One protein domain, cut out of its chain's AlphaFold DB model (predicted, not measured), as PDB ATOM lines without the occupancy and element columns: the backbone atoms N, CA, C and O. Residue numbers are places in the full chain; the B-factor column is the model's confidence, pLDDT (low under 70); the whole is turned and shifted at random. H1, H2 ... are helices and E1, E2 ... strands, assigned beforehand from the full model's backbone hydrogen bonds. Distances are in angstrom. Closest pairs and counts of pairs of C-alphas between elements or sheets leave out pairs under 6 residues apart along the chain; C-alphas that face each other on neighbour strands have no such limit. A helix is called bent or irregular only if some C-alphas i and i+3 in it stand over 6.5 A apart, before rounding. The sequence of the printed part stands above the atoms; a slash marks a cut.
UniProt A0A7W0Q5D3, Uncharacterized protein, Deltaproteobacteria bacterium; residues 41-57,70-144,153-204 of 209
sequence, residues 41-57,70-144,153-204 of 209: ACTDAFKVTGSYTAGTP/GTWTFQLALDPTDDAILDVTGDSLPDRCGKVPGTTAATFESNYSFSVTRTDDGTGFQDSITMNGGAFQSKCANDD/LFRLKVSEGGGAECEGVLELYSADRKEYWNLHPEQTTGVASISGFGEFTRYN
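Overview. This is residues 41 to 57, 70 to 144 and 153 to 204 of the 209 residues of an uncharacterized protein of Deltaproteobacteria bacterium (UniProt A0A7W0Q5D3). One twisted antiparallel sheet of eight strands curls like part of a barrel and folds back on itself, with E4, E3 and E2 partly facing E8, E7, E6 and E5 and with the bent strand E1 as the hinge. The loop of the E3 and E4 hairpin makes one end of the long axis, a long loop between E2 and E3 reaches the other, and small H1 only grazes the sheet. The printed part has 144 residues, with one named helix and eight named strands in the order E1 E2 E3 E4 H1 E5 E6 E7 E8; across the sheet the order is E4 E3 E2 E1 E8 E7 E6 E5. The class is mostly strand, and the whole is compact, with a radius of gyration of the C-alphas of 16.7 A and spans of 56 by 39 by 25 A.

Along the chain. Across the sheet come E4, residues 125 to 131, 19.8 A; E3, residues 112 to 120, 27.1 A; E2, residues 70 to 78, 26.1 A; E1, residues 41 to 54, 39.4 A; E8, residues 193 to 203, 32.7 A; E7, residues 179 to 187, 26.2 A; E6, residues 164 to 173, 25.5 A; and E5, residues 154 to 161, 19.9 A. H1 is residues 136 to 140, 6.8 A. C-alpha 41 is at (0.568, -23.068, -45.899), C-alpha 125 at (-20.334, -21.121, -9.304) and C-alpha 203 at (-2.041, -26.201, -42.974).

Arrangement. The folded sheet, one sheet bent back into two leaves, has 57 pairs of C-alphas within 11 A between its leaves. E1 bends by 52 degrees at residue 51. E1 and E8 are antiparallel at 156 degrees, with N 46 and O 198 2.8 A apart. E2 and E1 are antiparallel, with N 51 and O 73 at 2.8 A. E2 E3 E4 and E5 E6 E7 E8 are meanders, each strand the antiparallel neighbour of the one before; N 72 and O 114 are 2.8 A apart between E2 and E3, and N 182 and O 199 2.9 A between E7 and E8. The closest C-alphas of the edge strands E4 and E5, those of Ile 129 and Leu 156, are 7.4 A apart. E1 and E5 are apart. H1 is only just on the sheet, with 5 pairs of C-alphas within 10 A; its O i to N i+4 pair is within hydrogen-bond range.

Size, cuts and confidence. The C-alphas farthest apart, those of Asp 91 and Gly 122, are 57.9 A apart. Residues 58 to 69 and 145 to 152 are not printed, with C-alpha gaps of 8.8 A and 19.0 A. The link from E2 to E3, residues 79 to 111, is long. Mean pLDDT of the printed part is 86.7; residues 134 to 144 and 162 to 164 are under 70.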
ATOM      1  N   ALA A  41       0.670 -23.603 -44.548       91.50
ATOM      2  CA  ALA A  41       0.568 -23.068 -45.899       91.50
ATOM      3  C   ALA A  41       0.630 -21.535 -45.902       91.50
ATOM      4  O   ALA A  41       1.223 -20.947 -46.801       91.50
ATOM      5  N   CYS A  42      -0.033 -20.898 -44.934       94.12
ATOM      6  CA  CYS A  42      -0.073 -19.449 -44.750       94.12
ATOM      7  C   CYS A  42      -0.726 -19.093 -43.406       94.12
ATOM      8  O   CYS A  42      -1.397 -19.934 -42.790       94.12
ATOM      9  N   THR A  43      -0.579 -17.835 -42.990       94.81
ATOM     10  CA  THR A  43      -1.264 -17.268 -41.820       94.81
ATOM     11  C   THR A  43      -1.999 -15.971 -42.171       94.81
ATOM     12  O   THR A  43      -1.767 -15.366 -43.214       94.81
ATOM     13  N   ASP A  44      -2.939 -15.546 -41.339       95.62
ATOM     14  CA  ASP A  44      -3.524 -14.201 -41.363       95.62
ATOM     15  C   ASP A  44      -3.782 -13.772 -39.910       95.62
ATOM     16  O   ASP A  44      -3.906 -14.612 -39.020       95.62
ATOM     17  N   ALA A  45      -3.900 -12.468 -39.678       95.19
ATOM     18  CA  ALA A  45      -4.258 -11.909 -38.380       95.19
ATOM     19  C   ALA A  45      -5.547 -11.086 -38.475       95.19
ATOM     20  O   ALA A  45      -5.919 -10.579 -39.543       95.19
ATOM     21  N   PHE A  46      -6.236 -10.940 -37.348       95.25
ATOM     22  CA  PHE A  46      -7.497 -10.219 -37.237       95.25
ATOM     23  C   PHE A  46      -7.499  -9.254 -36.056       95.25
ATOM     24  O   PHE A  46      -7.055  -9.585 -34.961       95.25
ATOM     25  N   LYS A  47      -8.154  -8.108 -36.245       95.69
ATOM     26  CA  LYS A  47      -8.682  -7.285 -35.154       95.69
ATOM     27  C   LYS A  47     -10.061  -7.774 -34.759       95.69
ATOM     28  O   LYS A  47     -10.930  -7.953 -35.617       95.69
ATOM     29  N   VAL A  48     -10.274  -7.895 -33.455       95.88
ATOM     30  CA  VAL A  48     -11.574  -8.199 -32.861       95.88
ATOM     31  C   VAL A  48     -12.187  -6.909 -32.331       95.88
ATOM     32  O   VAL A  48     -11.554  -6.161 -31.589       95.88
ATOM     33  N   THR A  49     -13.437  -6.640 -32.698       97.19
ATOM     34  CA  THR A  49     -14.213  -5.526 -32.133       97.19
ATOM     35  C   THR A  49     -15.644  -5.953 -31.875       97.19
ATOM     36  O   THR A  49     -16.183  -6.784 -32.600       97.19
ATOM     37  N   GLY A  50     -16.292  -5.411 -30.850       96.81
ATOM     38  CA  GLY A  50     -17.646  -5.836 -30.531       96.81
ATOM     39  C   GLY A  50     -18.264  -5.173 -29.316       96.81
ATOM     40  O   GLY A  50     -17.863  -4.092 -28.885       96.81
ATOM     41  N   SER A  51     -19.251  -5.857 -28.753       96.88
ATOM     42  CA  SER A  51     -20.012  -5.423 -27.592       96.88
ATOM     43  C   SER A  51     -20.266  -6.558 -26.608       96.88
ATOM     44  O   SER A  51     -20.487  -7.707 -26.999       96.88
ATOM     45  N   TYR A  52     -20.315  -6.194 -25.334       96.56
ATOM     46  CA  TYR A  52     -20.667  -7.058 -24.222       96.56
ATOM     47  C   TYR A  52     -21.961  -6.575 -23.573       96.56
ATOM     48  O   TYR A  52     -22.095  -5.405 -23.212       96.56
ATOM     49  N   THR A  53     -22.910  -7.490 -23.396       96.81
ATOM     50  CA  THR A  53     -24.136  -7.249 -22.631       96.81
ATOM     51  C   THR A  53     -24.110  -8.105 -21.378       96.81
ATOM     52  O   THR A  53     -24.191  -9.328 -21.474       96.81
ATOM     53  N   ALA A  54     -24.020  -7.471 -20.208       95.94
ATOM     54  CA  ALA A  54     -24.038  -8.177 -18.930       95.94
ATOM     55  C   ALA A  54     -25.316  -9.019 -18.769       95.94
ATOM     56  O   ALA A  54     -26.414  -8.599 -19.141       95.94
ATOM     57  N   GLY A  55     -25.153 -10.219 -18.221       94.69
ATOM     58  CA  GLY A  55     -26.217 -11.189 -18.000       94.69
ATOM     59  C   GLY A  55     -26.690 -11.244 -16.552       94.69
ATOM     60  O   GLY A  55     -26.350 -10.407 -15.714       94.69
ATOM     61  N   THR A  56     -27.490 -12.268 -16.260       92.56
ATOM     62  CA  THR A  56     -27.941 -12.609 -14.908       92.56
ATOM     63  C   THR A  56     -27.273 -13.898 -14.421       92.56
ATOM     64  O   THR A  56     -27.275 -14.876 -15.170       92.56
ATOM     65  N   PRO A  57     -26.776 -13.940 -13.170       92.44
ATOM     66  CA  PRO A  57     -26.769 -12.844 -12.194       92.44
ATOM     67  C   PRO A  57     -25.788 -11.712 -12.555       92.44
ATOM     68  O   PRO A  57     -24.746 -11.940 -13.172       92.44
ATOM     69  N   GLY A  70     -22.797 -12.985 -19.292       95.69
ATOM     70  CA  GLY A  70     -23.394 -12.100 -20.275       95.69
ATOM     71  C   GLY A  70     -23.292 -12.649 -21.681       95.69
ATOM     72  O   GLY A  70     -22.951 -13.810 -21.898       95.69
ATOM     73  N   THR A  71     -23.625 -11.801 -22.644       96.69
ATOM     74  CA  THR A  71     -23.528 -12.100 -24.068       96.69
ATOM     75  C   THR A  71     -22.408 -11.284 -24.682       96.69
ATOM     76  O   THR A  71     -22.403 -10.055 -24.612       96.69
ATOM     77  N   TRP A  72     -21.485 -11.994 -25.309       96.69
ATOM     78  CA  TRP A  72     -20.361 -11.477 -26.060       96.69
ATOM     79  C   TRP A  72     -20.751 -11.500 -27.533       96.69
ATOM     80  O   TRP A  72     -21.227 -12.516 -28.038       96.69
ATOM     81  N   THR A  73     -20.613 -10.371 -28.219       95.88
ATOM     82  CA  THR A  73     -20.832 -10.271 -29.667       95.88
ATOM     83  C   THR A  73     -19.666  -9.517 -30.266       95.88
ATOM     84  O   THR A  73     -19.374  -8.417 -29.811       95.88
ATOM     85  N   PHE A  74     -19.000 -10.082 -31.264       96.00
ATOM     86  CA  PHE A  74     -17.840  -9.458 -31.883       96.00
ATOM     87  C   PHE A  74     -17.739  -9.774 -33.372       96.00
ATOM     88  O   PHE A  74     -18.376 -10.687 -33.890       96.00
ATOM     89  N   GLN A  75     -16.946  -8.972 -34.060       95.44
ATOM     90  CA  GLN A  75     -16.685  -9.012 -35.486       95.44
ATOM     91  C   GLN A  75     -15.180  -9.084 -35.698       95.44
ATOM     92  O   GLN A  75     -14.405  -8.574 -34.881       95.44
ATOM     93  N   LEU A  76     -14.786  -9.691 -36.814       95.00
ATOM     94  CA  LEU A  76     -13.399  -9.754 -37.244       95.00
ATOM     95  C   LEU A  76     -13.169  -8.789 -38.401       95.00
ATOM     96  O   LEU A  76     -13.988  -8.676 -39.315       95.00
ATOM     97  N   ALA A  77     -12.018  -8.135 -38.383       94.69
ATOM     98  CA  ALA A  77     -11.465  -7.437 -39.531       94.69
ATOM     99  C   ALA A  77     -10.037  -7.928 -39.745       94.69
ATOM    100  O   ALA A  77      -9.282  -8.006 -38.783       94.69
ATOM    101  N   LEU A  78      -9.656  -8.237 -40.987       93.38
ATOM    102  CA  LEU A  78      -8.265  -8.572 -41.306       93.38
ATOM    103  C   LEU A  78      -7.333  -7.449 -40.843       93.38
ATOM    104  O   LEU A  78      -7.553  -6.285 -41.189       93.38
ATOM    105  N   ASP A  79      -6.283  -7.819 -40.115       93.19
ATOM    106  CA  ASP A  79      -5.159  -6.948 -39.807       93.19
ATOM    107  C   ASP A  79      -3.965  -7.336 -40.681       93.19
ATOM    108  O   ASP A  79      -3.204  -8.238 -40.347       93.19
ATOM    109  N   PRO A  80      -3.785  -6.684 -41.839       85.12
ATOM    110  CA  PRO A  80      -2.688  -7.008 -42.736       85.12
ATOM    111  C   PRO A  80      -1.326  -6.523 -42.226       85.12
ATOM    112  O   PRO A  80      -0.333  -6.742 -42.919       85.12
ATOM    113  N   THR A  81      -1.302  -5.785 -41.114       86.81
ATOM    114  CA  THR A  81      -0.117  -5.138 -40.543       86.81
ATOM    115  C   THR A  81       0.334  -5.767 -39.232       86.81
ATOM    116  O   THR A  81       1.240  -5.229 -38.608       86.81
ATOM    117  N   ASP A  82      -0.307  -6.853 -38.808       88.94
ATOM    118  CA  ASP A  82       0.038  -7.530 -37.565       88.94
ATOM    119  C   ASP A  82       1.370  -8.285 -37.699       88.94
ATOM    120  O   ASP A  82       1.598  -8.996 -38.684       88.94
ATOM    121  N   ASP A  83       2.233  -8.140 -36.694       82.12
ATOM    122  CA  ASP A  83       3.540  -8.799 -36.627       82.12
ATOM    123  C   ASP A  83       3.424 -10.301 -36.285       82.12
ATOM    124  O   ASP A  83       4.401 -11.037 -36.411       82.12
ATOM    125  N   ALA A  84       2.244 -10.778 -35.865       79.00
ATOM    126  CA  ALA A  84       1.960 -12.195 -35.623       79.00
ATOM    127  C   ALA A  84       1.834 -13.020 -36.917       79.00
ATOM    128  O   ALA A  84       1.796 -14.252 -36.868       79.00
ATOM    129  N   ILE A  85       1.776 -12.371 -38.085       82.50
ATOM    130  CA  ILE A  85       1.765 -13.069 -39.372       82.50
ATOM    131  C   ILE A  85       3.146 -13.689 -39.606       82.50
ATOM    132  O   ILE A  85       4.141 -12.985 -39.777       82.50
ATOM    133  N   LEU A  86       3.192 -15.020 -39.634       82.44
ATOM    134  CA  LEU A  86       4.432 -15.784 -39.743       82.44
ATOM    135  C   LEU A  86       5.045 -15.674 -41.147       82.44
ATOM    136  O   LEU A  86       4.323 -15.684 -42.145       82.44
ATOM    137  N   ASP A  87       6.376 -15.632 -41.210       82.88
ATOM    138  CA  ASP A  87       7.171 -15.929 -42.409       82.88
ATOM    139  C   ASP A  87       7.401 -17.446 -42.458       82.88
ATOM    140  O   ASP A  87       8.197 -18.006 -41.703       82.88
ATOM    141  N   VAL A  88       6.618 -18.120 -43.288       81.69
ATOM    142  CA  VAL A  88       6.565 -19.578 -43.427       81.69
ATOM    143  C   VAL A  88       7.441 -20.058 -44.597       81.69
ATOM    144  O   VAL A  88       7.834 -21.224 -44.651       81.69
ATOM    145  N   THR A  89       7.754 -19.175 -45.544       77.31
ATOM    146  CA  THR A  89       8.545 -19.433 -46.753       77.31
ATOM    147  C   THR A  89      10.027 -19.105 -46.570       77.31
ATOM    148  O   THR A  89      10.855 -19.581 -47.352       77.31
ATOM    149  N   GLY A  90      10.378 -18.363 -45.519       79.75
ATOM    150  CA  GLY A  90      11.741 -17.983 -45.161       79.75
ATOM    151  C   GLY A  90      12.290 -16.820 -45.988       79.75
ATOM    152  O   GLY A  90      13.511 -16.683 -46.110       79.75
ATOM    153  N   ASP A  91      11.423 -16.007 -46.596       79.12
ATOM    154  CA  ASP A  91      11.806 -14.876 -47.447       79.12
ATOM    155  C   ASP A  91      11.848 -13.529 -46.696       79.12
ATOM    156  O   ASP A  91      12.145 -12.486 -47.290       79.12
ATOM    157  N   SER A  92      11.643 -13.564 -45.375       84.12
ATOM    158  CA  SER A  92      11.541 -12.409 -44.477       84.12
ATOM    159  C   SER A  92      10.344 -11.498 -44.765       84.12
ATOM    160  O   SER A  92      10.362 -10.326 -44.372       84.12
ATOM    161  N   LEU A  93       9.308 -12.008 -45.438       81.94
ATOM    162  CA  LEU A  93       8.030 -11.337 -45.643       81.94
ATOM    163  C   LEU A  93       6.896 -12.098 -44.927       81.94
ATOM    164  O   LEU A  93       6.954 -13.311 -44.759       81.94
ATOM    165  N   PRO A  94       5.835 -11.397 -44.492       83.06
ATOM    166  CA  PRO A  94       4.683 -12.045 -43.871       83.06
ATOM    167  C   PRO A  94       3.904 -12.896 -44.890       83.06
ATOM    168  O   PRO A  94       3.362 -12.367 -45.871       83.06
ATOM    169  N   ASP A  95       3.770 -14.199 -44.627       87.31
ATOM    170  CA  ASP A  95       3.137 -15.170 -45.526       87.31
ATOM    171  C   ASP A  95       1.624 -15.223 -45.367       87.31
ATOM    172  O   ASP A  95       1.011 -16.154 -44.829       87.31
ATOM    173  N   ARG A  96       1.010 -14.171 -45.899       91.38
ATOM    174  CA  ARG A  96      -0.430 -13.970 -45.837       91.38
ATOM    175  C   ARG A  96      -1.199 -14.909 -46.743       91.38
ATOM    176  O   ARG A  96      -0.890 -15.053 -47.933       91.38
ATOM    177  N   CYS A  97      -2.291 -15.454 -46.229       91.75
ATOM    178  CA  CYS A  97      -3.200 -16.237 -47.049       91.75
ATOM    179  C   CYS A  97      -3.771 -15.394 -48.207       91.75
ATOM    180  O   CYS A  97      -4.197 -14.249 -48.057       91.75
ATOM    181  N   GLY A  98      -3.720 -15.945 -49.422       91.50
ATOM    182  CA  GLY A  98      -4.042 -15.238 -50.667       91.50
ATOM    183  C   GLY A  98      -2.905 -14.379 -51.241       91.50
ATOM    184  O   GLY A  98      -3.061 -13.826 -52.332       91.50
ATOM    185  N   LYS A  99      -1.768 -14.256 -50.541       90.62
ATOM    186  CA  LYS A  99      -0.514 -13.686 -51.066       90.62
ATOM    187  C   LYS A  99       0.522 -14.763 -51.364       90.62
ATOM    188  O   LYS A  99       1.228 -14.633 -52.362       90.62
ATOM    189  N   VAL A 100       0.536 -15.846 -50.588       89.00
ATOM    190  CA  VAL A 100       1.343 -17.037 -50.879       89.00
ATOM    191  C   VAL A 100       0.771 -17.779 -52.101       89.00
ATOM    192  O   VAL A 100      -0.437 -18.057 -52.127       89.00
ATOM    193  N   PRO A 101       1.586 -18.130 -53.116       91.19
ATOM    194  CA  PRO A 101       1.129 -18.898 -54.272       91.19
ATOM    195  C   PRO A 101       0.402 -20.191 -53.879       91.19
ATOM    196  O   PRO A 101       0.892 -20.974 -53.075       91.19
ATOM    197  N   GLY A 102      -0.774 -20.428 -54.467       88.88
ATOM    198  CA  GLY A 102      -1.587 -21.618 -54.181       88.88
ATOM    199  C   GLY A 102      -2.480 -21.514 -52.940       88.88
ATOM    200  O   GLY A 102      -3.255 -22.435 -52.685       88.88
ATOM    201  N   THR A 103      -2.439 -20.398 -52.209       91.62
ATOM    202  CA  THR A 103      -3.334 -20.142 -51.070       91.62
ATOM    203  C   THR A 103      -4.470 -19.192 -51.449       91.62
ATOM    204  O   THR A 103      -4.355 -18.368 -52.358       91.62
ATOM    205  N   THR A 104      -5.591 -19.300 -50.744       91.69
ATOM    206  CA  THR A 104      -6.718 -18.360 -50.819       91.69
ATOM    207  C   THR A 104      -6.773 -17.539 -49.540       91.69
ATOM    208  O   THR A 104      -6.393 -18.051 -48.493       91.69
ATOM    209  N   ALA A 105      -7.265 -16.299 -49.609       90.25
ATOM    210  CA  ALA A 105      -7.449 -15.467 -48.419       90.25
ATOM    211  C   ALA A 105      -8.313 -16.173 -47.364       90.25
ATOM    212  O   ALA A 105      -9.252 -16.896 -47.725       90.25
ATOM    213  N   ALA A 106      -8.010 -15.944 -46.084       88.88
ATOM    214  CA  ALA A 106      -8.792 -16.496 -44.990       88.88
ATOM    215  C   ALA A 106     -10.265 -16.087 -45.132       88.88
ATOM    216  O   ALA A 106     -10.593 -14.913 -45.326       88.88
ATOM    217  N   THR A 107     -11.165 -17.063 -45.028       88.19
ATOM    218  CA  THR A 107     -12.601 -16.784 -44.948       88.19
ATOM    219  C   THR A 107     -13.026 -16.801 -43.490       88.19
ATOM    220  O   THR A 107     -12.630 -17.686 -42.739       88.19
ATOM    221  N   PHE A 108     -13.822 -15.822 -43.082       87.69
ATOM    222  CA  PHE A 108     -14.305 -15.699 -41.712       87.69
ATOM    223  C   PHE A 108     -15.706 -15.105 -41.709       87.69
ATOM    224  O   PHE A 108     -16.137 -14.471 -42.677       87.69
ATOM    225  N   GLU A 109     -16.423 -15.334 -40.617       86.88
ATOM    226  CA  GLU A 109     -17.759 -14.791 -40.447       86.88
ATOM    227  C   GLU A 109     -17.682 -13.332 -40.011       86.88
ATOM    228  O   GLU A 109     -16.795 -12.912 -39.269       86.88
ATOM    229  N   SER A 110     -18.649 -12.537 -40.457       82.94
ATOM    230  CA  SER A 110     -18.699 -11.121 -40.079       82.94
ATOM    231  C   SER A 110     -19.086 -10.909 -38.615       82.94
ATOM    232  O   SER A 110     -18.840  -9.832 -38.084       82.94
ATOM    233  N   ASN A 111     -19.710 -11.900 -37.969       90.50
ATOM    234  CA  ASN A 111     -20.222 -11.796 -36.607       90.50
ATOM    235  C   ASN A 111     -20.112 -13.135 -35.869       90.50
ATOM    236  O   ASN A 111     -20.592 -14.163 -36.346       90.50
ATOM    237  N   TYR A 112     -19.568 -13.076 -34.662       92.00
ATOM    238  CA  TYR A 112     -19.496 -14.156 -33.692       92.00
ATOM    239  C   TYR A 112     -20.254 -13.734 -32.441       92.00
ATOM    240  O   TYR A 112     -20.231 -12.567 -32.045       92.00
ATOM    241  N   SER A 113     -20.930 -14.681 -31.799       93.19
ATOM    242  CA  SER A 113     -21.542 -14.423 -30.506       93.19
ATOM    243  C   SER A 113     -21.549 -15.673 -29.643       93.19
ATOM    244  O   SER A 113     -21.738 -16.781 -30.140       93.19
ATOM    245  N   PHE A 114     -21.357 -15.483 -28.342       93.12
ATOM    246  CA  PHE A 114     -21.554 -16.511 -27.333       93.12
ATOM    247  C   PHE A 114     -22.113 -15.902 -26.048       93.12
ATOM    248  O   PHE A 114     -21.963 -14.708 -25.789       93.12
ATOM    249  N   SER A 115     -22.756 -16.724 -25.232       93.62
ATOM    250  CA  SER A 115     -23.264 -16.346 -23.920       93.62
ATOM    251  C   SER A 115     -22.630 -17.206 -22.838       93.62
ATOM    252  O   SER A 115     -22.477 -18.413 -23.012       93.62
ATOM    253  N   VAL A 116     -22.300 -16.582 -21.711       92.94
ATOM    254  CA  VAL A 116     -21.873 -17.257 -20.484       92.94
ATOM    255  C   VAL A 116     -22.984 -17.121 -19.454       92.94
ATOM    256  O   VAL A 116     -23.381 -16.011 -19.093       92.94
ATOM    257  N   THR A 117     -23.486 -18.250 -18.969       93.75
ATOM    258  CA  THR A 117     -24.463 -18.317 -17.880       93.75
ATOM    259  C   THR A 117     -23.810 -18.927 -16.655       93.75
ATOM    260  O   THR A 117     -23.223 -20.003 -16.753       93.75
ATOM    261  N   ARG A 118     -23.960 -18.276 -15.504       91.81
ATOM    262  CA  ARG A 118     -23.430 -18.753 -14.226       91.81
ATOM    263  C   ARG A 118     -24.554 -19.283 -13.353       91.81
ATOM    264  O   ARG A 118     -25.523 -18.570 -13.100       91.81
ATOM    265  N   THR A 119     -24.407 -20.517 -12.882       92.12
ATOM    266  CA  THR A 119     -25.330 -21.159 -11.937       92.12
ATOM    267  C   THR A 119     -24.598 -21.438 -10.631       92.12
ATOM    268  O   THR A 119     -23.466 -21.906 -10.656       92.12
ATOM    269  N   ASP A 120     -25.231 -21.145  -9.498       88.19
ATOM    270  CA  ASP A 120     -24.759 -21.586  -8.181       88.19
ATOM    271  C   ASP A 120     -25.416 -22.932  -7.858       88.19
ATOM    272  O   ASP A 120     -26.643 -23.024  -7.772       88.19
ATOM    273  N   ASP A 121     -24.610 -23.985  -7.733       89.69
ATOM    274  CA  ASP A 121     -25.081 -25.339  -7.425       89.69
ATOM    275  C   ASP A 121     -25.077 -25.654  -5.915       89.69
ATOM    276  O   ASP A 121     -25.341 -26.788  -5.506       89.69
ATOM    277  N   GLY A 122     -24.792 -24.658  -5.069       90.19
ATOM    278  CA  GLY A 122     -24.638 -24.806  -3.623       90.19
ATOM    279  C   GLY A 122     -23.254 -25.300  -3.189       90.19
ATOM    280  O   GLY A 122     -22.980 -25.358  -1.988       90.19
ATOM    281  N   THR A 123     -22.373 -25.640  -4.134       90.44
ATOM    282  CA  THR A 123     -20.956 -25.968  -3.906       90.44
ATOM    283  C   THR A 123     -20.002 -24.960  -4.545       90.44
ATOM    284  O   THR A 123     -18.822 -24.921  -4.192       90.44
ATOM    285  N   GLY A 124     -20.516 -24.109  -5.431       85.00
ATOM    286  CA  GLY A 124     -19.806 -23.005  -6.051       85.00
ATOM    287  C   GLY A 124     -20.511 -22.526  -7.317       85.00
ATOM    288  O   GLY A 124     -21.592 -22.990  -7.680       85.00
ATOM    289  N   PHE A 125     -19.866 -21.590  -8.007       84.88
ATOM    290  CA  PHE A 125     -20.334 -21.121  -9.304       84.88
ATOM    291  C   PHE A 125     -19.844 -22.038 -10.427       84.88
ATOM    292  O   PHE A 125     -18.649 -22.310 -10.535       84.88
ATOM    293  N   GLN A 126     -20.771 -22.461 -11.281       87.75
ATOM    294  CA  GLN A 126     -20.520 -23.190 -12.520       87.75
ATOM    295  C   GLN A 126     -20.885 -22.306 -13.709       87.75
ATOM    296  O   GLN A 126     -22.015 -21.814 -13.797       87.75
ATOM    297  N   ASP A 127     -19.948 -22.146 -14.639       88.06
ATOM    298  CA  ASP A 127     -20.178 -21.422 -15.885       88.06
ATOM    299  C   ASP A 127     -20.516 -22.399 -17.010       88.06
ATOM    300  O   ASP A 127     -19.801 -23.367 -17.265       88.06
ATOM    301  N   SER A 128     -21.611 -22.125 -17.709       87.81
ATOM    302  CA  SER A 128     -21.957 -22.766 -18.973       87.81
ATOM    303  C   SER A 128     -21.814 -21.747 -20.092       87.81
ATOM    304  O   SER A 128     -22.278 -20.613 -19.965       87.81
ATOM    305  N   ILE A 129     -21.158 -22.149 -21.180       86.81
ATOM    306  CA  ILE A 129     -20.894 -21.282 -22.322       86.81
ATOM    307  C   ILE A 129     -21.608 -21.844 -23.551       86.81
ATOM    308  O   ILE A 129     -21.493 -23.029 -23.855       86.81
ATOM    309  N   THR A 130     -22.353 -20.992 -24.253       86.69
ATOM    310  CA  THR A 130     -23.146 -21.358 -25.434       86.69
ATOM    311  C   THR A 130     -22.817 -20.432 -26.596       86.69
ATOM    312  O   THR A 130     -22.905 -19.219 -26.452       86.69
ATOM    313  N   MET A 131     -22.474 -20.985 -27.760       85.06
ATOM    314  CA  MET A 131     -22.340 -20.208 -28.998       85.06
ATOM    315  C   MET A 131     -23.724 -19.801 -29.521       85.06
ATOM    316  O   MET A 131     -24.620 -20.638 -29.639       85.06
ATOM    317  N   ASN A 132     -23.894 -18.526 -29.864       85.50
ATOM    318  CA  ASN A 132     -25.140 -17.975 -30.380       85.50
ATOM    319  C   ASN A 132     -25.084 -17.879 -31.912       85.50
ATOM    320  O   ASN A 132     -24.247 -17.175 -32.473       85.50
ATOM    321  N   GLY A 133     -26.034 -18.526 -32.589       72.94
ATOM    322  CA  GLY A 133     -26.224 -18.409 -34.038       72.94
ATOM    323  C   GLY A 133     -25.566 -19.510 -34.879       72.94
ATOM    324  O   GLY A 133     -24.827 -20.357 -34.388       72.94
ATOM    325  N   GLY A 134     -25.899 -19.508 -36.176       61.97
ATOM    326  CA  GLY A 134     -25.509 -20.541 -37.146       61.97
ATOM    327  C   GLY A 134     -24.412 -20.130 -38.128       61.97
ATOM    328  O   GLY A 134     -24.114 -20.905 -39.026       61.97
ATOM    329  N   ALA A 135     -23.812 -18.941 -37.989       56.97
ATOM    330  CA  ALA A 135     -22.788 -18.457 -38.927       56.97
ATOM    331  C   ALA A 135     -21.633 -19.468 -39.070       56.97
ATOM    332  O   ALA A 135     -21.224 -19.810 -40.175       56.97
ATOM    333  N   PHE A 136     -21.238 -20.083 -37.953       63.19
ATOM    334  CA  PHE A 136     -20.241 -21.148 -37.935       63.19
ATOM    335  C   PHE A 136     -20.701 -22.447 -38.615       63.19
ATOM    336  O   PHE A 136     -19.899 -23.117 -39.253       63.19
ATOM    337  N   GLN A 137     -21.996 -22.782 -38.560       61.56
ATOM    338  CA  GLN A 137     -22.520 -24.028 -39.136       61.56
ATOM    339  C   GLN A 137     -22.286 -24.117 -40.647       61.56
ATOM    340  O   GLN A 137     -22.145 -25.220 -41.169       61.56
ATOM    341  N   SER A 138     -22.207 -22.978 -41.345       58.94
ATOM    342  CA  SER A 138     -21.974 -22.946 -42.793       58.94
ATOM    343  C   SER A 138     -20.578 -23.446 -43.193       58.94
ATOM    344  O   SER A 138     -20.428 -24.044 -44.255       58.94
ATOM    345  N   LYS A 139     -19.576 -23.274 -42.319       60.16
ATOM    346  CA  LYS A 139     -18.189 -23.745 -42.497       60.16
ATOM    347  C   LYS A 139     -17.963 -25.171 -41.989       60.16
ATOM    348  O   LYS A 139     -16.891 -25.733 -42.184       60.16
ATOM    349  N   CYS A 140     -18.987 -25.750 -41.366       62.09
ATOM    350  CA  CYS A 140     -18.994 -27.117 -40.850       62.09
ATOM    351  C   CYS A 140     -19.702 -28.106 -41.778       62.09
ATOM    352  O   CYS A 140     -19.890 -29.262 -41.402       62.09
ATOM    353  N   ALA A 141     -20.139 -27.658 -42.955       55.28
ATOM    354  CA  ALA A 141     -20.657 -28.535 -43.991       55.28
ATOM    355  C   ALA A 141     -19.493 -29.092 -44.820       55.28
ATOM    356  O   ALA A 141     -18.582 -28.352 -45.185       55.28
ATOM    357  N   ASN A 142     -19.535 -30.386 -45.141       51.88
ATOM    358  CA  ASN A 142     -18.656 -30.944 -46.168       51.88
ATOM    359  C   ASN A 142     -19.017 -30.350 -47.546       51.88
ATOM    360  O   ASN A 142     -20.144 -29.891 -47.750       51.88
ATOM    361  N   ASP A 143     -18.103 -30.436 -48.520       48.91
ATOM    362  CA  ASP A 143     -18.318 -29.983 -49.910       48.91
ATOM    363  C   ASP A 143     -19.534 -30.644 -50.601       48.91
ATOM    364  O   ASP A 143     -20.042 -30.138 -51.603       48.91
ATOM    365  N   ASP A 144     -20.032 -31.765 -50.068       48.12
ATOM    366  CA  ASP A 144     -21.222 -32.476 -50.551       48.12
ATOM    367  C   ASP A 144     -22.540 -32.023 -49.887       48.12
ATOM    368  O   ASP A 144     -23.604 -32.585 -50.159       48.12
ATOM    369  N   LEU A 153     -14.735 -28.548 -34.731       70.19
ATOM    370  CA  LEU A 153     -14.285 -28.536 -33.358       70.19
ATOM    371  C   LEU A 153     -14.162 -27.073 -32.978       70.19
ATOM    372  O   LEU A 153     -13.532 -26.288 -33.686       70.19
ATOM    373  N   PHE A 154     -14.815 -26.705 -31.890       78.62
ATOM    374  CA  PHE A 154     -14.560 -25.430 -31.267       78.62
ATOM    375  C   PHE A 154     -14.233 -25.656 -29.807       78.62
ATOM    376  O   PHE A 154     -14.772 -26.560 -29.158       78.62
ATOM    377  N   ARG A 155     -13.357 -24.812 -29.291       82.25
ATOM    378  CA  ARG A 155     -13.092 -24.721 -27.869       82.25
ATOM    379  C   ARG A 155     -13.274 -23.279 -27.468       82.25
ATOM    380  O   ARG A 155     -12.701 -22.372 -28.055       82.25
ATOM    381  N   LEU A 156     -14.147 -23.094 -26.490       84.06
ATOM    382  CA  LEU A 156     -14.473 -21.791 -25.957       84.06
ATOM    383  C   LEU A 156     -14.155 -21.786 -24.471       84.06
ATOM    384  O   LEU A 156     -14.625 -22.641 -23.716       84.06
ATOM    385  N   LYS A 157     -13.347 -20.820 -24.063       87.44
ATOM    386  CA  LYS A 157     -12.979 -20.574 -22.673       87.44
ATOM    387  C   LYS A 157     -13.098 -19.083 -22.403       87.44
ATOM    388  O   LYS A 157     -12.867 -18.278 -23.293       87.44
ATOM    389  N   VAL A 158     -13.424 -18.723 -21.169       87.31
ATOM    390  CA  VAL A 158     -13.219 -17.360 -20.677       87.31
ATOM    391  C   VAL A 158     -12.345 -17.438 -19.431       87.31
ATOM    392  O   VAL A 158     -12.557 -18.306 -18.580       87.31
ATOM    393  N   SER A 159     -11.325 -16.594 -19.350       87.38
ATOM    394  CA  SER A 159     -10.401 -16.512 -18.218       87.38
ATOM    395  C   SER A 159     -10.007 -15.072 -17.913       87.38
ATOM    396  O   SER A 159     -10.264 -14.163 -18.691       87.38
ATOM    397  N   GLU A 160      -9.367 -14.875 -16.767       85.75
ATOM    398  CA  GLU A 160      -8.602 -13.662 -16.475       85.75
ATOM    399  C   GLU A 160      -7.282 -13.704 -17.262       85.75
ATOM    400  O   GLU A 160      -6.593 -14.729 -17.225       85.75
ATOM    401  N   GLY A 161      -6.924 -12.633 -17.983       73.75
ATOM    402  CA  GLY A 161      -5.730 -12.628 -18.836       73.75
ATOM    403  C   GLY A 161      -5.418 -11.299 -19.537       73.75
ATOM    404  O   GLY A 161      -6.249 -10.397 -19.610       73.75
ATOM    405  N   GLY A 162      -4.171 -11.170 -20.008       55.56
ATOM    406  CA  GLY A 162      -3.792 -10.275 -21.118       55.56
ATOM    407  C   GLY A 162      -3.794  -8.757 -20.897       55.56
ATOM    408  O   GLY A 162      -3.404  -8.026 -21.797       55.56
ATOM    409  N   GLY A 163      -4.182  -8.253 -19.723       60.28
ATOM    410  CA  GLY A 163      -4.342  -6.808 -19.476       60.28
ATOM    411  C   GLY A 163      -5.795  -6.323 -19.554       60.28
ATOM    412  O   GLY A 163      -6.070  -5.175 -19.201       60.28
ATOM    413  N   ALA A 164      -6.725  -7.207 -19.927       66.56
ATOM    414  CA  ALA A 164      -8.163  -7.049 -19.735       66.56
ATOM    415  C   ALA A 164      -8.621  -7.755 -18.442       66.56
ATOM    416  O   ALA A 164      -7.890  -8.555 -17.860       66.56
ATOM    417  N   GLU A 165      -9.840  -7.465 -17.969       81.81
ATOM    418  CA  GLU A 165     -10.396  -8.206 -16.823       81.81
ATOM    419  C   GLU A 165     -10.948  -9.569 -17.251       81.81
ATOM    420  O   GLU A 165     -10.795 -10.529 -16.504       81.81
ATOM    421  N   CYS A 166     -11.530  -9.681 -18.450       92.12
ATOM    422  CA  CYS A 166     -11.976 -10.947 -19.023       92.12
ATOM    423  C   CYS A 166     -11.436 -11.129 -20.443       92.12
ATOM    424  O   CYS A 166     -11.664 -10.287 -21.309       92.12
ATOM    425  N   GLU A 167     -10.808 -12.269 -20.698       94.31
ATOM    426  CA  GLU A 167     -10.349 -12.709 -22.011       94.31
ATOM    427  C   GLU A 167     -11.108 -13.982 -22.397       94.31
ATOM    428  O   GLU A 167     -11.053 -15.005 -21.705       94.31
ATOM    429  N   GLY A 168     -11.868 -13.909 -23.483       91.62
ATOM    430  CA  GLY A 168     -12.418 -15.073 -24.157       91.62
ATOM    431  C   GLY A 168     -11.382 -15.663 -25.106       91.62
ATOM    432  O   GLY A 168     -10.621 -14.935 -25.723       91.62
ATOM    433  N   VAL A 169     -11.386 -16.982 -25.250       93.00
ATOM    434  CA  VAL A 169     -10.599 -17.720 -26.239       93.00
ATOM    435  C   VAL A 169     -11.569 -18.594 -27.012       93.00
ATOM    436  O   VAL A 169     -12.210 -19.463 -26.418       93.00
ATOM    437  N   LEU A 170     -11.701 -18.336 -28.310       91.06
ATOM    438  CA  LEU A 170     -12.498 -19.121 -29.245       91.06
ATOM    439  C   LEU A 170     -11.570 -19.740 -30.293       91.06
ATOM    440  O   LEU A 170     -11.168 -19.086 -31.253       91.06
ATOM    441  N   GLU A 171     -11.278 -21.018 -30.104       90.62
ATOM    442  CA  GLU A 171     -10.550 -21.863 -31.044       90.62
ATOM    443  C   GLU A 171     -11.568 -22.512 -31.990       90.62
ATOM    444  O   GLU A 171     -12.568 -23.067 -31.525       90.62
ATOM    445  N   LEU A 172     -11.338 -22.456 -33.301       87.69
ATOM    446  CA  LEU A 172     -12.196 -23.052 -34.329       87.69
ATOM    447  C   LEU A 172     -11.350 -23.886 -35.285       87.69
ATOM    448  O   LEU A 172     -10.299 -23.437 -35.736       87.69
ATOM    449  N   TYR A 173     -11.855 -25.055 -35.662       87.38
ATOM    450  CA  TYR A 173     -11.259 -25.909 -36.682       87.38
ATOM    451  C   TYR A 173     -12.263 -26.168 -37.801       87.38
ATOM    452  O   TYR A 173     -13.424 -26.502 -37.558       87.38
ATOM    453  N   SER A 174     -11.785 -26.065 -39.035       86.12
ATOM    454  CA  SER A 174     -12.489 -26.552 -40.229       86.12
ATOM    455  C   SER A 174     -12.754 -28.060 -40.156       86.12
ATOM    456  O   SER A 174     -12.063 -28.800 -39.451       86.12
ATOM    457  N   ALA A 175     -13.743 -28.540 -40.918       82.62
ATOM    458  CA  ALA A 175     -14.118 -29.957 -40.947       82.62
ATOM    459  C   ALA A 175     -12.969 -30.881 -41.403       82.62
ATOM    460  O   ALA A 175     -12.822 -31.993 -40.892       82.62
ATOM    461  N   ASP A 176     -12.116 -30.415 -42.322       84.19
ATOM    462  CA  ASP A 176     -10.925 -31.142 -42.778       84.19
ATOM    463  C   ASP A 176      -9.705 -30.961 -41.853       84.19
ATOM    464  O   ASP A 176      -8.690 -31.644 -42.023       84.19
ATOM    465  N   ARG A 177      -9.826 -30.088 -40.842       87.25
ATOM    466  CA  ARG A 177      -8.798 -29.711 -39.863       87.25
ATOM    467  C   ARG A 177      -7.547 -29.100 -40.492       87.25
ATOM    468  O   ARG A 177      -6.461 -29.223 -39.925       87.25
ATOM    469  N   LYS A 178      -7.673 -28.475 -41.661       91.06
ATOM    470  CA  LYS A 178      -6.568 -27.755 -42.313       91.06
ATOM    471  C   LYS A 178      -6.586 -26.263 -42.044       91.06
ATOM    472  O   LYS A 178      -5.603 -25.592 -42.302       91.06
ATOM    473  N   GLU A 179      -7.682 -25.742 -41.536       91.69
ATOM    474  CA  GLU A 179      -7.832 -24.343 -41.152       91.69
ATOM    475  C   GLU A 179      -8.150 -24.246 -39.664       91.69
ATOM    476  O   GLU A 179      -9.018 -24.977 -39.167       91.69
ATOM    477  N   TYR A 180      -7.436 -23.348 -38.990       92.25
ATOM    478  CA  TYR A 180      -7.523 -23.066 -37.566       92.25
ATOM    479  C   TYR A 180      -7.689 -21.562 -37.351       92.25
ATOM    480  O   TYR A 180      -6.935 -20.771 -37.916       92.25
ATOM    481  N   TRP A 181      -8.661 -21.175 -36.529       92.88
ATOM    482  CA  TRP A 181      -8.825 -19.805 -36.054       92.88
ATOM    483  C   TRP A 181      -8.662 -19.795 -34.542       92.88
ATOM    484  O   TRP A 181      -9.309 -20.584 -33.855       92.88
ATOM    485  N   ASN A 182      -7.857 -18.872 -34.031       94.12
ATOM    486  CA  ASN A 182      -7.681 -18.644 -32.606       94.12
ATOM    487  C   ASN A 182      -8.050 -17.198 -32.287       94.12
ATOM    488  O   ASN A 182      -7.304 -16.280 -32.615       94.12
ATOM    489  N   LEU A 183      -9.239 -16.977 -31.734       94.81
ATOM    490  CA  LEU A 183      -9.799 -15.641 -31.541       94.81
ATOM    491  C   LEU A 183      -9.807 -15.293 -30.054       94.81
ATOM    492  O   LEU A 183     -10.335 -16.056 -29.247       94.81
ATOM    493  N   HIS A 184      -9.298 -14.113 -29.718       95.50
ATOM    494  CA  HIS A 184      -9.125 -13.629 -28.352       95.50
ATOM    495  C   HIS A 184      -9.969 -12.367 -28.099       95.50
ATOM    496  O   HIS A 184      -9.424 -11.263 -28.043       95.50
ATOM    497  N   PRO A 185     -11.314 -12.455 -28.014       95.75
ATOM    498  CA  PRO A 185     -12.131 -11.317 -27.608       95.75
ATOM    499  C   PRO A 185     -11.875 -10.952 -26.141       95.75
ATOM    500  O   PRO A 185     -12.014 -11.772 -25.240       95.75
ATOM    501  N   GLU A 186     -11.613  -9.682 -25.884       95.38
ATOM    502  CA  GLU A 186     -11.313  -9.130 -24.571       95.38
ATOM    503  C   GLU A 186     -12.400  -8.150 -24.125       95.38
ATOM    504  O   GLU A 186     -12.885  -7.324 -24.905       95.38
ATOM    505  N   GLN A 187     -12.760  -8.213 -22.845       93.69
ATOM    506  CA  GLN A 187     -13.693  -7.303 -22.196       93.69
ATOM    507  C   GLN A 187     -13.022  -6.611 -21.013       93.69
ATOM    508  O   GLN A 187     -12.559  -7.235 -20.055       93.69
ATOM    509  N   THR A 188     -13.005  -5.281 -21.065       88.50
ATOM    510  CA  THR A 188     -12.597  -4.441 -19.939       88.50
ATOM    511  C   THR A 188     -13.799  -4.153 -19.050       88.50
ATOM    512  O   THR A 188     -14.837  -3.687 -19.522       88.50
ATOM    513  N   THR A 189     -13.665  -4.380 -17.748       81.19
ATOM    514  CA  THR A 189     -14.752  -4.171 -16.789       81.19
ATOM    515  C   THR A 189     -15.335  -2.775 -16.808       81.19
ATOM    516  O   THR A 189     -14.643  -1.773 -16.958       81.19
ATOM    517  N   GLY A 190     -16.657  -2.726 -16.646       82.25
ATOM    518  CA  GLY A 190     -17.417  -1.483 -16.717       82.25
ATOM    519  C   GLY A 190     -17.572  -0.948 -18.141       82.25
ATOM    520  O   GLY A 190     -18.306   0.019 -18.335       82.25
ATOM    521  N   VAL A 191     -16.948  -1.585 -19.137       88.38
ATOM    522  CA  VAL A 191     -17.062  -1.218 -20.545       88.38
ATOM    523  C   VAL A 191     -17.895  -2.264 -21.281       88.38
ATOM    524  O   VAL A 191     -17.680  -3.470 -21.164       88.38
ATOM    525  N   ALA A 192     -18.874  -1.782 -22.046       93.69
ATOM    526  CA  ALA A 192     -19.756  -2.609 -22.867       93.69
ATOM    527  C   ALA A 192     -19.166  -2.924 -24.254       93.69
ATOM    528  O   ALA A 192     -19.887  -3.409 -25.123       93.69
ATOM    529  N   SER A 193     -17.888  -2.625 -24.495       95.38
ATOM    530  CA  SER A 193     -17.193  -2.926 -25.748       95.38
ATOM    531  C   SER A 193     -16.306  -4.155 -25.604       95.38
ATOM    532  O   SER A 193     -15.725  -4.380 -24.545       95.38
ATOM    533  N   ILE A 194     -16.173  -4.897 -26.699       95.88
ATOM    534  CA  ILE A 194     -15.187  -5.961 -26.875       95.88
ATOM    535  C   ILE A 194     -14.092  -5.456 -27.813       95.88
ATOM    536  O   ILE A 194     -14.391  -4.817 -28.826       95.88
ATOM    537  N   SER A 195     -12.845  -5.757 -27.482       95.81
ATOM    538  CA  SER A 195     -11.675  -5.605 -28.352       95.81
ATOM    539  C   SER A 195     -10.938  -6.939 -28.458       95.81
ATOM    540  O   SER A 195     -11.469  -7.955 -28.022       95.81
ATOM    541  N   GLY A 196      -9.746  -6.957 -29.045       94.81
ATOM    542  CA  GLY A 196      -8.864  -8.118 -29.033       94.81
ATOM    543  C   GLY A 196      -8.251  -8.392 -30.396       94.81
ATOM    544  O   GLY A 196      -8.311  -7.559 -31.310       94.81
ATOM    545  N   PHE A 197      -7.698  -9.584 -30.534       95.44
ATOM    546  CA  PHE A 197      -7.005 -10.034 -31.731       95.44
ATOM    547  C   PHE A 197      -7.417 -11.463 -32.082       95.44
ATOM    548  O   PHE A 197      -8.134 -12.136 -31.339       95.44
ATOM    549  N   GLY A 198      -7.007 -11.922 -33.250       94.69
ATOM    550  CA  GLY A 198      -7.171 -13.309 -33.627       94.69
ATOM    551  C   GLY A 198      -6.174 -13.717 -34.686       94.69
ATOM    552  O   GLY A 198      -5.695 -12.892 -35.458       94.69
ATOM    553  N   GLU A 199      -5.904 -15.006 -34.733       94.94
ATOM    554  CA  GLU A 199      -4.967 -15.616 -35.663       94.94
ATOM    555  C   GLU A 199      -5.710 -16.612 -36.546       94.94
ATOM    556  O   GLU A 199      -6.666 -17.272 -36.122       94.94
ATOM    557  N   PHE A 200      -5.259 -16.722 -37.787       94.31
ATOM    558  CA  PHE A 200      -5.640 -17.764 -38.721       94.31
ATOM    559  C   PHE A 200      -4.402 -18.518 -39.166       94.31
ATOM    560  O   PHE A 200      -3.435 -17.908 -39.625       94.31
ATOM    561  N   THR A 201      -4.488 -19.842 -39.142       94.38
ATOM    562  CA  THR A 201      -3.450 -20.714 -39.682       94.38
ATOM    563  C   THR A 201      -4.075 -21.711 -40.635       94.38
ATOM    564  O   THR A 201      -5.011 -22.437 -40.282       94.38
ATOM    565  N   ARG A 202      -3.530 -21.778 -41.849       94.06
ATOM    566  CA  ARG A 202      -3.838 -22.835 -42.808       94.06
ATOM    567  C   ARG A 202      -2.679 -23.810 -42.878       94.06
ATOM    568  O   ARG A 202      -1.534 -23.392 -42.973       94.06
ATOM    569  N   TYR A 203      -2.983 -25.095 -42.911       92.88
ATOM    570  CA  TYR A 203      -2.041 -26.201 -42.974       92.88
ATOM    571  C   TYR A 203      -2.209 -26.969 -44.288       92.88
ATOM    572  O   TYR A 203      -3.308 -27.071 -44.842       92.88
ATOM    573  N   ASN A 204      -1.125 -27.557 -44.787       90.88
ATOM    574  CA  ASN A 204      -1.171 -28.449 -45.949       90.88
ATOM    575  C   ASN A 204      -1.793 -29.814 -45.593       90.88
ATOM    576  O   ASN A 204      -2.479 -30.432 -46.423       90.88
TER     577      ASN A 204